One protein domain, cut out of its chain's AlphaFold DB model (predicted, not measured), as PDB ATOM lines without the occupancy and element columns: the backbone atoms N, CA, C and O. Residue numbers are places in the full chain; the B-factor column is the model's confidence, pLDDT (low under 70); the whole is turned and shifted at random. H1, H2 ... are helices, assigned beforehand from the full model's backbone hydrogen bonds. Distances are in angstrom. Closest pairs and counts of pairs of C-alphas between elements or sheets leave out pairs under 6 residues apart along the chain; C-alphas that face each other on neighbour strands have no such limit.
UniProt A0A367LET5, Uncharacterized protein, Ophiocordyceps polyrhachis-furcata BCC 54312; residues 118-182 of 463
ATOM      1  N   SER A 118     -18.494  19.271 -13.286       86.38
ATOM      2  CA  SER A 118     -19.621  20.219 -13.186       86.38
ATOM      3  C   SER A 118     -19.319  21.344 -12.199       86.38
ATOM      4  O   SER A 118     -19.487  22.509 -12.534       86.38
ATOM      5  N   LYS A 119     -18.764  21.007 -11.027       88.62
ATOM      6  CA  LYS A 119     -18.385  21.990 -10.006       88.62
ATOM      7  C   LYS A 119     -17.335  22.969 -10.530       88.62
ATOM      8  O   LYS A 119     -17.445  24.162 -10.278       88.62
ATOM      9  N   TYR A 120     -16.357  22.476 -11.289       90.12
ATOM     10  CA  TYR A 120     -15.363  23.329 -11.936       90.12
ATOM     11  C   TYR A 120     -15.999  24.278 -12.960       90.12
ATOM     12  O   TYR A 120     -15.675  25.462 -12.972       90.12
ATOM     13  N   LYS A 121     -16.941  23.799 -13.786       92.94
ATOM     14  CA  LYS A 121     -17.670  24.655 -14.738       92.94
ATOM     15  C   LYS A 121     -18.468  25.753 -14.034       92.94
ATOM     16  O   LYS A 121     -18.430  26.893 -14.484       92.94
ATOM     17  N   ASP A 122     -19.145  25.429 -12.935       92.06
ATOM     18  CA  ASP A 122     -19.921  26.408 -12.166       92.06
ATOM     19  C   ASP A 122     -19.007  27.438 -11.486       92.06
ATOM     20  O   ASP A 122     -19.276  28.636 -11.534       92.06
ATOM     21  N   GLN A 123     -17.880  26.990 -10.923       92.69
ATOM     22  CA  GLN A 123     -16.866  27.878 -10.349       92.69
ATOM     23  C   GLN A 123     -16.239  28.790 -11.404       92.69
ATOM     24  O   GLN A 123     -16.071  29.977 -11.146       92.69
ATOM     25  N   LYS A 124     -15.943  28.263 -12.597       95.75
ATOM     26  CA  LYS A 124     -15.422  29.052 -13.715       95.75
ATOM     27  C   LYS A 124     -16.415  30.136 -14.134       95.75
ATOM     28  O   LYS A 124     -16.034  31.294 -14.190       95.75
ATOM     29  N   LYS A 125     -17.698  29.793 -14.302       95.19
ATOM     30  CA  LYS A 125     -18.756  30.774 -14.604       95.19
ATOM     31  C   LYS A 125     -18.888  31.856 -13.532       95.19
ATOM     32  O   LYS A 125     -19.058  33.021 -13.866       95.19
ATOM     33  N   ALA A 126     -18.821  31.484 -12.253       91.50
ATOM     34  CA  ALA A 126     -18.875  32.451 -11.158       91.50
ATOM     35  C   ALA A 126     -17.661  33.394 -11.162       91.50
ATOM     36  O   ALA A 126     -17.796  34.576 -10.857       91.50
ATOM     37  N   LEU A 127     -16.485  32.876 -11.522       94.75
ATOM     38  CA  LEU A 127     -15.254  33.654 -11.616       94.75
ATOM     39  C   LEU A 127     -15.264  34.589 -12.834       94.75
ATOM     40  O   LEU A 127     -14.842  35.734 -12.713       94.75
ATOM     41  N   ASP A 128     -15.813  34.136 -13.961       93.69
ATOM     42  CA  ASP A 128     -16.036  34.961 -15.152       93.69
ATOM     43  C   ASP A 128     -17.007  36.116 -14.839       93.69
ATOM     44  O   ASP A 128     -16.674  37.274 -15.074       93.69
ATOM     45  N   LEU A 129     -18.139  35.830 -14.177       89.44
ATOM     46  CA  LEU A 129     -19.087  36.854 -13.708       89.44
ATOM     47  C   LEU A 129     -18.446  37.865 -12.749       89.44
ATOM     48  O   LEU A 129     -18.714  39.060 -12.838       89.44
ATOM     49  N   LEU A 130     -17.598  37.402 -11.826       89.31
ATOM     50  CA  LEU A 130     -16.889  38.287 -10.902       89.31
ATOM     51  C   LEU A 130     -15.880  39.176 -11.642       89.31
ATOM     52  O   LEU A 130     -15.766  40.359 -11.330       89.31
ATOM     53  N   ASN A 131     -15.163  38.626 -12.622       90.31
ATOM     54  CA  ASN A 131     -14.225  39.384 -13.445       90.31
ATOM     55  C   ASN A 131     -14.932  40.442 -14.294       90.31
ATOM     56  O   ASN A 131     -14.414  41.552 -14.421       90.31
ATOM     57  N   ASP A 132     -16.091  40.118 -14.864       90.69
ATOM     58  CA  ASP A 132     -16.910  41.082 -15.599       90.69
ATOM     59  C   ASP A 132     -17.419  42.180 -14.655       90.69
ATOM     60  O   ASP A 132     -17.203  43.357 -14.926       90.69
ATOM     61  N   TYR A 133     -17.926  41.823 -13.469       83.69
ATOM     62  CA  TYR A 133     -18.345  42.797 -12.453       83.69
ATOM     63  C   TYR A 133     -17.215  43.746 -12.017       83.69
ATOM     64  O   TYR A 133     -17.417  44.954 -11.896       83.69
ATOM     65  N   ILE A 134     -16.005  43.222 -11.789       82.50
ATOM     66  CA  ILE A 134     -14.836  44.040 -11.431       82.50
ATOM     67  C   ILE A 134     -14.462  44.977 -12.582       82.50
ATOM     68  O   ILE A 134     -14.147  46.143 -12.341       82.50
ATOM     69  N   ARG A 135     -14.503  44.486 -13.825       88.75
ATOM     70  CA  ARG A 135     -14.178  45.270 -15.023       88.75
ATOM     71  C   ARG A 135     -15.186  46.389 -15.246       88.75
ATOM     72  O   ARG A 135     -14.774  47.529 -15.439       88.75
ATOM     73  N   ASP A 136     -16.473  46.086 -15.139       84.25
ATOM     74  CA  ASP A 136     -17.554  47.061 -15.269       84.25
ATOM     75  C   ASP A 136     -17.489  48.100 -14.149       84.25
ATOM     76  O   ASP A 136     -17.595  49.302 -14.402       84.25
ATOM     77  N   GLY A 137     -17.206  47.663 -12.917       84.44
ATOM     78  CA  GLY A 137     -16.942  48.555 -11.794       84.44
ATOM     79  C   GLY A 137     -15.766  49.493 -12.074       84.44
ATOM     80  O   GLY A 137     -15.895  50.706 -11.916       84.44
ATOM     81  N   ALA A 138     -14.634  48.959 -12.538       85.94
ATOM     82  CA  ALA A 138     -13.443  49.740 -12.871       85.94
ATOM     83  C   ALA A 138     -13.699  50.752 -14.001       85.94
ATOM     84  O   ALA A 138     -13.331  51.918 -13.862       85.94
ATOM     85  N   LEU A 139     -14.395  50.349 -15.067       86.88
ATOM     86  CA  LEU A 139     -14.797  51.236 -16.165       86.88
ATOM     87  C   LEU A 139     -15.758  52.333 -15.687       86.88
ATOM     88  O   LEU A 139     -15.627  53.498 -16.070       86.88
ATOM     89  N   ALA A 140     -16.701  52.002 -14.804       81.38
ATOM     90  CA  ALA A 140     -17.598  52.980 -14.199       81.38
ATOM     91  C   ALA A 140     -16.835  54.002 -13.338       81.38
ATOM     92  O   ALA A 140     -17.193  55.183 -13.313       81.38
ATOM     93  N   TYR A 141     -15.769  53.584 -12.649       83.50
ATOM     94  CA  TYR A 141     -14.874  54.495 -11.936       83.50
ATOM     95  C   TYR A 141     -14.076  55.373 -12.900       83.50
ATOM     96  O   TYR A 141     -14.065  56.592 -12.740       83.50
ATOM     97  N   GLU A 142     -13.456  54.787 -13.921       87.62
ATOM     98  CA  GLU A 142     -12.658  55.507 -14.917       87.62
ATOM     99  C   GLU A 142     -13.478  56.595 -15.626       87.62
ATOM    100  O   GLU A 142     -13.093  57.769 -15.649       87.62
ATOM    101  N   THR A 143     -14.674  56.240 -16.102       86.94
ATOM    102  CA  THR A 143     -15.616  57.187 -16.718       86.94
ATOM    103  C   THR A 143     -16.047  58.281 -15.739       86.94
ATOM    104  O   THR A 143     -16.056  59.459 -16.104       86.94
ATOM    105  N   SER A 144     -16.307  57.947 -14.472       79.25
ATOM    106  CA  SER A 144     -16.672  58.936 -13.444       79.25
ATOM    107  C   SER A 144     -15.517  59.890 -13.100       79.25
ATOM    108  O   SER A 144     -15.750  61.070 -12.830       79.25
ATOM    109  N   PHE A 145     -14.266  59.419 -13.139       85.94
ATOM    110  CA  PHE A 145     -13.086  60.241 -12.852       85.94
ATOM    111  C   PHE A 145     -12.611  61.078 -14.031       85.94
ATOM    112  O   PHE A 145     -12.011  62.130 -13.801       85.94
ATOM    113  N   SER A 146     -12.893  60.658 -15.266       86.38
ATOM    114  CA  SER A 146     -12.519  61.412 -16.471       86.38
ATOM    115  C   SER A 146     -13.133  62.821 -16.507       86.38
ATOM    116  O   SER A 146     -12.509  63.762 -16.992       86.38
ATOM    117  N   HIS A 147     -14.310  63.000 -15.897       84.81
ATOM    118  CA  HIS A 147     -15.022  64.279 -15.832       84.81
ATOM    119  C   HIS A 147     -14.586  65.172 -14.655       84.81
ATOM    120  O   HIS A 147     -14.878  66.370 -14.635       84.81
ATOM    121  N   ALA A 148     -13.881  64.618 -13.665       88.69
ATOM    122  CA  ALA A 148     -13.462  65.338 -12.470       88.69
ATOM    123  C   ALA A 148     -12.133  66.078 -12.715       88.69
ATOM    124  O   ALA A 148     -11.061  65.471 -12.783       88.69
ATOM    125  N   ARG A 149     -12.201  67.412 -12.833       89.00
ATOM    126  CA  ARG A 149     -11.044  68.260 -13.178       89.00
ATOM    127  C   ARG A 149     -10.041  68.427 -12.039       89.00
ATOM    128  O   ARG A 149      -8.854  68.582 -12.310       89.00
ATOM    129  N   SER A 150     -10.486  68.394 -10.781       94.25
ATOM    130  CA  SER A 150      -9.606  68.573  -9.621       94.25
ATOM    131  C   SER A 150      -9.446  67.290  -8.789       94.25
ATOM    132  O   SER A 150     -10.355  66.456  -8.744       94.25
ATOM    133  N   PRO A 151      -8.324  67.128  -8.058       87.94
ATOM    134  CA  PRO A 151      -8.164  66.041  -7.089       87.94
ATOM    135  C   PRO A 151      -9.285  65.997  -6.036       87.94
ATOM    136  O   PRO A 151      -9.691  64.921  -5.603       87.94
ATOM    137  N   ARG A 152      -9.829  67.164  -5.660       88.56
ATOM    138  CA  ARG A 152     -10.954  67.276  -4.724       88.56
ATOM    139  C   ARG A 152     -12.243  66.704  -5.316       88.56
ATOM    140  O   ARG A 152     -12.940  65.971  -4.622       88.56
ATOM    141  N   ASP A 153     -12.528  66.980  -6.586       87.75
ATOM    142  CA  ASP A 153     -13.712  66.446  -7.273       87.75
ATOM    143  C   ASP A 153     -13.618  64.929  -7.431       87.75
ATOM    144  O   ASP A 153     -14.599  64.221  -7.209       87.75
ATOM    145  N   LYS A 154     -12.415  64.413  -7.719       86.50
ATOM    146  CA  LYS A 154     -12.150  62.969  -7.747       86.50
ATOM    147  C   LYS A 154     -12.427  62.332  -6.385       86.50
ATOM    148  O   LYS A 154     -13.106  61.316  -6.322       86.50
ATOM    149  N   LEU A 155     -11.991  62.950  -5.287       85.00
ATOM    150  CA  LEU A 155     -12.288  62.476  -3.928       85.00
ATOM    151  C   LEU A 155     -13.786  62.508  -3.589       85.00
ATOM    152  O   LEU A 155     -14.279  61.585  -2.943       85.00
ATOM    153  N   ILE A 156     -14.522  63.534  -4.028       85.06
ATOM    154  CA  ILE A 156     -15.980  63.615  -3.835       85.06
ATOM    155  C   ILE A 156     -16.687  62.501  -4.618       85.06
ATOM    156  O   ILE A 156     -17.528  61.805  -4.054       85.06
ATOM    157  N   GLN A 157     -16.312  62.285  -5.882       82.81
ATOM    158  CA  GLN A 157     -16.867  61.212  -6.713       82.81
ATOM    159  C   GLN A 157     -16.540  59.825  -6.150       82.81
ATOM    160  O   GLN A 157     -17.423  58.976  -6.042       82.81
ATOM    161  N   LEU A 158     -15.299  59.617  -5.701       82.31
ATOM    162  CA  LEU A 158     -14.876  58.386  -5.033       82.31
ATOM    163  C   LEU A 158     -15.713  58.146  -3.768       82.31
ATOM    164  O   LEU A 158     -16.218  57.048  -3.570       82.31
ATOM    165  N   LYS A 159     -15.932  59.176  -2.942       82.25
ATOM    166  CA  LYS A 159     -16.750  59.074  -1.725       82.25
ATOM    167  C   LYS A 159     -18.213  58.724  -2.016       82.25
ATOM    168  O   LYS A 159     -18.841  58.052  -1.205       82.25
ATOM    169  N   LEU A 160     -18.767  59.185  -3.136       78.12
ATOM    170  CA  LEU A 160     -20.130  58.835  -3.544       78.12
ATOM    171  C   LEU A 160     -20.229  57.385  -4.042       78.12
ATOM    172  O   LEU A 160     -21.265  56.751  -3.840       78.12
ATOM    173  N   LYS A 161     -19.171  56.874  -4.682       73.50
ATOM    174  CA  LYS A 161     -19.163  55.578  -5.377       73.50
ATOM    175  C   LYS A 161     -18.615  54.407  -4.547       73.50
ATOM    176  O   LYS A 161     -19.056  53.284  -4.755       73.50
ATOM    177  N   VAL A 162     -17.682  54.633  -3.619       76.56
ATOM    178  CA  VAL A 162     -17.078  53.561  -2.808       76.56
ATOM    179  C   VAL A 162     -18.029  53.115  -1.690       76.56
ATOM    180  O   VAL A 162     -18.623  53.937  -0.995       76.56
ATOM    181  N   TRP A 163     -18.159  51.794  -1.530       56.47
ATOM    182  CA  TRP A 163     -19.047  51.114  -0.579       56.47
ATOM    183  C   TRP A 163     -18.883  51.591   0.884       56.47
ATOM    184  O   TRP A 163     -17.745  51.747   1.339       56.47
ATOM    185  N   PRO A 164     -19.975  51.704   1.678       54.81
ATOM    186  CA  PRO A 164     -21.381  51.593   1.282       54.81
ATOM    187  C   PRO A 164     -21.832  52.951   0.737       54.81
ATOM    188  O   PRO A 164     -22.140  53.876   1.489       54.81
ATOM    189  N   GLY A 165     -21.777  53.095  -0.584       62.00
ATOM    190  CA  GLY A 165     -22.076  54.342  -1.270       62.00
ATOM    191  C   GLY A 165     -23.552  54.412  -1.642       62.00
ATOM    192  O   GLY A 165     -24.148  53.415  -2.044       62.00
ATOM    193  N   TYR A 166     -24.121  55.614  -1.566       65.94
ATOM    194  CA  TYR A 166     -25.503  55.932  -1.955       65.94
ATOM    195  C   TYR A 166     -25.898  55.382  -3.337       65.94
ATOM    196  O   TYR A 166     -27.047  55.009  -3.551       65.94
ATOM    197  N   TRP A 167     -24.943  55.308  -4.268       68.50
ATOM    198  CA  TRP A 167     -25.161  54.767  -5.608       68.50
ATOM    199  C   TRP A 167     -25.530  53.289  -5.603       68.50
ATOM    200  O   TRP A 167     -26.447  52.901  -6.303       68.50
ATOM    201  N   GLN A 168     -24.894  52.477  -4.767       68.69
ATOM    202  CA  GLN A 168     -25.139  51.042  -4.770       68.69
ATOM    203  C   GLN A 168     -26.456  50.674  -4.084       68.69
ATOM    204  O   GLN A 168     -27.134  49.752  -4.520       68.69
ATOM    205  N   GLU A 169     -26.855  51.424  -3.050       73.12
ATOM    206  CA  GLU A 169     -28.203  51.314  -2.479       73.12
ATOM    207  C   GLU A 169     -29.274  51.705  -3.501       73.12
ATOM    208  O   GLU A 169     -30.325  51.070  -3.566       73.12
ATOM    209  N   ARG A 170     -29.003  52.741  -4.304       78.81
ATOM    210  CA  ARG A 170     -29.905  53.196  -5.358       78.81
ATOM    211  C   ARG A 170     -30.006  52.179  -6.495       78.81
ATOM    212  O   ARG A 170     -31.122  51.803  -6.826       78.81
ATOM    213  N   ASP A 171     -28.883  51.721  -7.034       78.25
ATOM    214  CA  ASP A 171     -28.843  50.749  -8.131       78.25
ATOM    215  C   ASP A 171     -29.497  49.431  -7.687       78.25
ATOM    216  O   ASP A 171     -30.367  48.908  -8.372       78.25
ATOM    217  N   TYR A 172     -29.204  48.960  -6.468       76.75
ATOM    218  CA  TYR A 172     -29.873  47.793  -5.891       76.75
ATOM    219  C   TYR A 172     -31.390  47.992  -5.739       76.75
ATOM    220  O   TYR A 172     -32.164  47.061  -5.980       76.75
ATOM    221  N   ALA A 173     -31.836  49.181  -5.320       72.56
ATOM    222  CA  ALA A 173     -33.258  49.491  -5.196       72.56
ATOM    223  C   ALA A 173     -33.951  49.568  -6.564       72.56
ATOM    224  O   ALA A 173     -35.049  49.035  -6.702       72.56
ATOM    225  N   GLU A 174     -33.318  50.186  -7.565       78.00
ATOM    226  CA  GLU A 174     -33.822  50.259  -8.941       78.00
ATOM    227  C   GLU A 174     -33.888  48.860  -9.577       78.00
ATOM    228  O   GLU A 174     -34.933  48.486 -10.107       78.00
ATOM    229  N   ASP A 175     -32.849  48.036  -9.428       79.00
ATOM    230  CA  ASP A 175     -32.833  46.650  -9.910       79.00
ATOM    231  C   ASP A 175     -33.888  45.785  -9.214       79.00
ATOM    232  O   ASP A 175     -34.600  45.017  -9.864       79.00
ATOM    233  N   SER A 176     -34.049  45.937  -7.896       74.12
ATOM    234  CA  SER A 176     -35.083  45.228  -7.129       74.12
ATOM    235  C   SER A 176     -36.492  45.636  -7.562       74.12
ATOM    236  O   SER A 176     -37.374  44.786  -7.683       74.12
ATOM    237  N   LEU A 177     -36.711  46.929  -7.816       76.00
ATOM    238  CA  LEU A 177     -37.976  47.470  -8.305       76.00
ATOM    239  C   LEU A 177     -38.282  46.957  -9.718       76.00
ATOM    240  O   LEU A 177     -39.389  46.492  -9.973       76.00
ATOM    241  N   ASN A 178     -37.297  46.975 -10.615       78.62
ATOM    242  CA  ASN A 178     -37.429  46.450 -11.972       78.62
ATOM    243  C   ASN A 178     -37.687  44.940 -11.967       78.62
ATOM    244  O   ASN A 178     -38.535  44.460 -12.713       78.62
ATOM    245  N   ALA A 179     -37.016  44.182 -11.098       79.94
ATOM    246  CA  ALA A 179     -37.272  42.756 -10.926       79.94
ATOM    247  C   ALA A 179     -38.693  42.488 -10.408       79.94
ATOM    248  O   ALA A 179     -39.349  41.563 -10.887       79.94
ATOM    249  N   LEU A 180     -39.192  43.303  -9.470       77.19
ATOM    250  CA  LEU A 180     -40.575  43.230  -8.994       77.19
ATOM    251  C   LEU A 180     -41.570  43.555 -10.108       77.19
ATOM    252  O   LEU A 180     -42.478  42.761 -10.338       77.19
ATOM    253  N   PHE A 181     -41.364  44.652 -10.841       76.44
ATOM    254  CA  PHE A 181     -42.222  45.016 -11.966       76.44
ATOM    255  C   PHE A 181     -42.213  43.952 -13.051       76.44
ATOM    256  O   PHE A 181     -43.279  43.553 -13.492       76.44
ATOM    257  N   ASN A 182     -41.053  43.430 -13.438       74.12
ATOM    258  CA  ASN A 182     -40.970  42.363 -14.430       74.12
ATOM    259  C   ASN A 182     -41.677  41.098 -13.940       74.12
ATOM    260  O   ASN A 182     -42.437  40.493 -14.688       74.12
TER     261      ASN A 182
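Overview. This is residues 118 to 182 of the 463 residues of an uncharacterized protein of Ophiocordyceps polyrhachis-furcata BCC 54312 (UniProt A0A367LET5). The model is an open V of helices: one long helix, H1, makes one arm, and the short H2 folds back from its last end, with H3 leading on from H2 as the second arm. Residues 118 to 136 of H1 and residues 169 to 182 of H3 stick out free, with no contact between the two helices. The printed part has 65 residues with three named helices, in the order H1, H2, H3, and no named strand; the class is all helix. It is only just loose, close to extended, with a radius of gyration of the C-alphas of 15.6 A, and its elongated outline spans 49 by 30 by 18 A.

Along the chain. H1 is residues 118 to 146, 41.9 A from its first C-alpha at (-19.621, 20.219, -13.186) to its last at (-12.519, 61.412, -16.471). H2 is residues 151 to 161. H3 is residues 166 to 182, 24.1 A long, and ends with C-alpha 182 at (-40.970, 42.363, -14.430).

Arrangement. H1 and H2 form a helical hairpin and touch, H1 with residues 141 to 145 alone; their closest C-alphas, those of Phe 145 and Lys 154, are 5.9 A apart. They run opposite ways at a steep tilt of 38 degrees. H2 and H3 touch only at the corner by their link, H3 with residues 166 to 168 alone; their closest C-alphas, those of Lys 161 and Trp 167, are 6.1 A apart. They run the same way at a steep tilt of 37 degrees, only just past shallow. H1 and H3 are apart. In H1, H2 and H3 every O i to N i+4 pair is within hydrogen-bond range.

Size, cuts and confidence. The two C-alphas farthest apart, those of Ser 118 and Ser 150, are 49.5 A apart. The printed part has no cut, and both links are tight, with 4 residues each. The mean pLDDT of the printed part is 82.5; residues 163 to 168 are under 70.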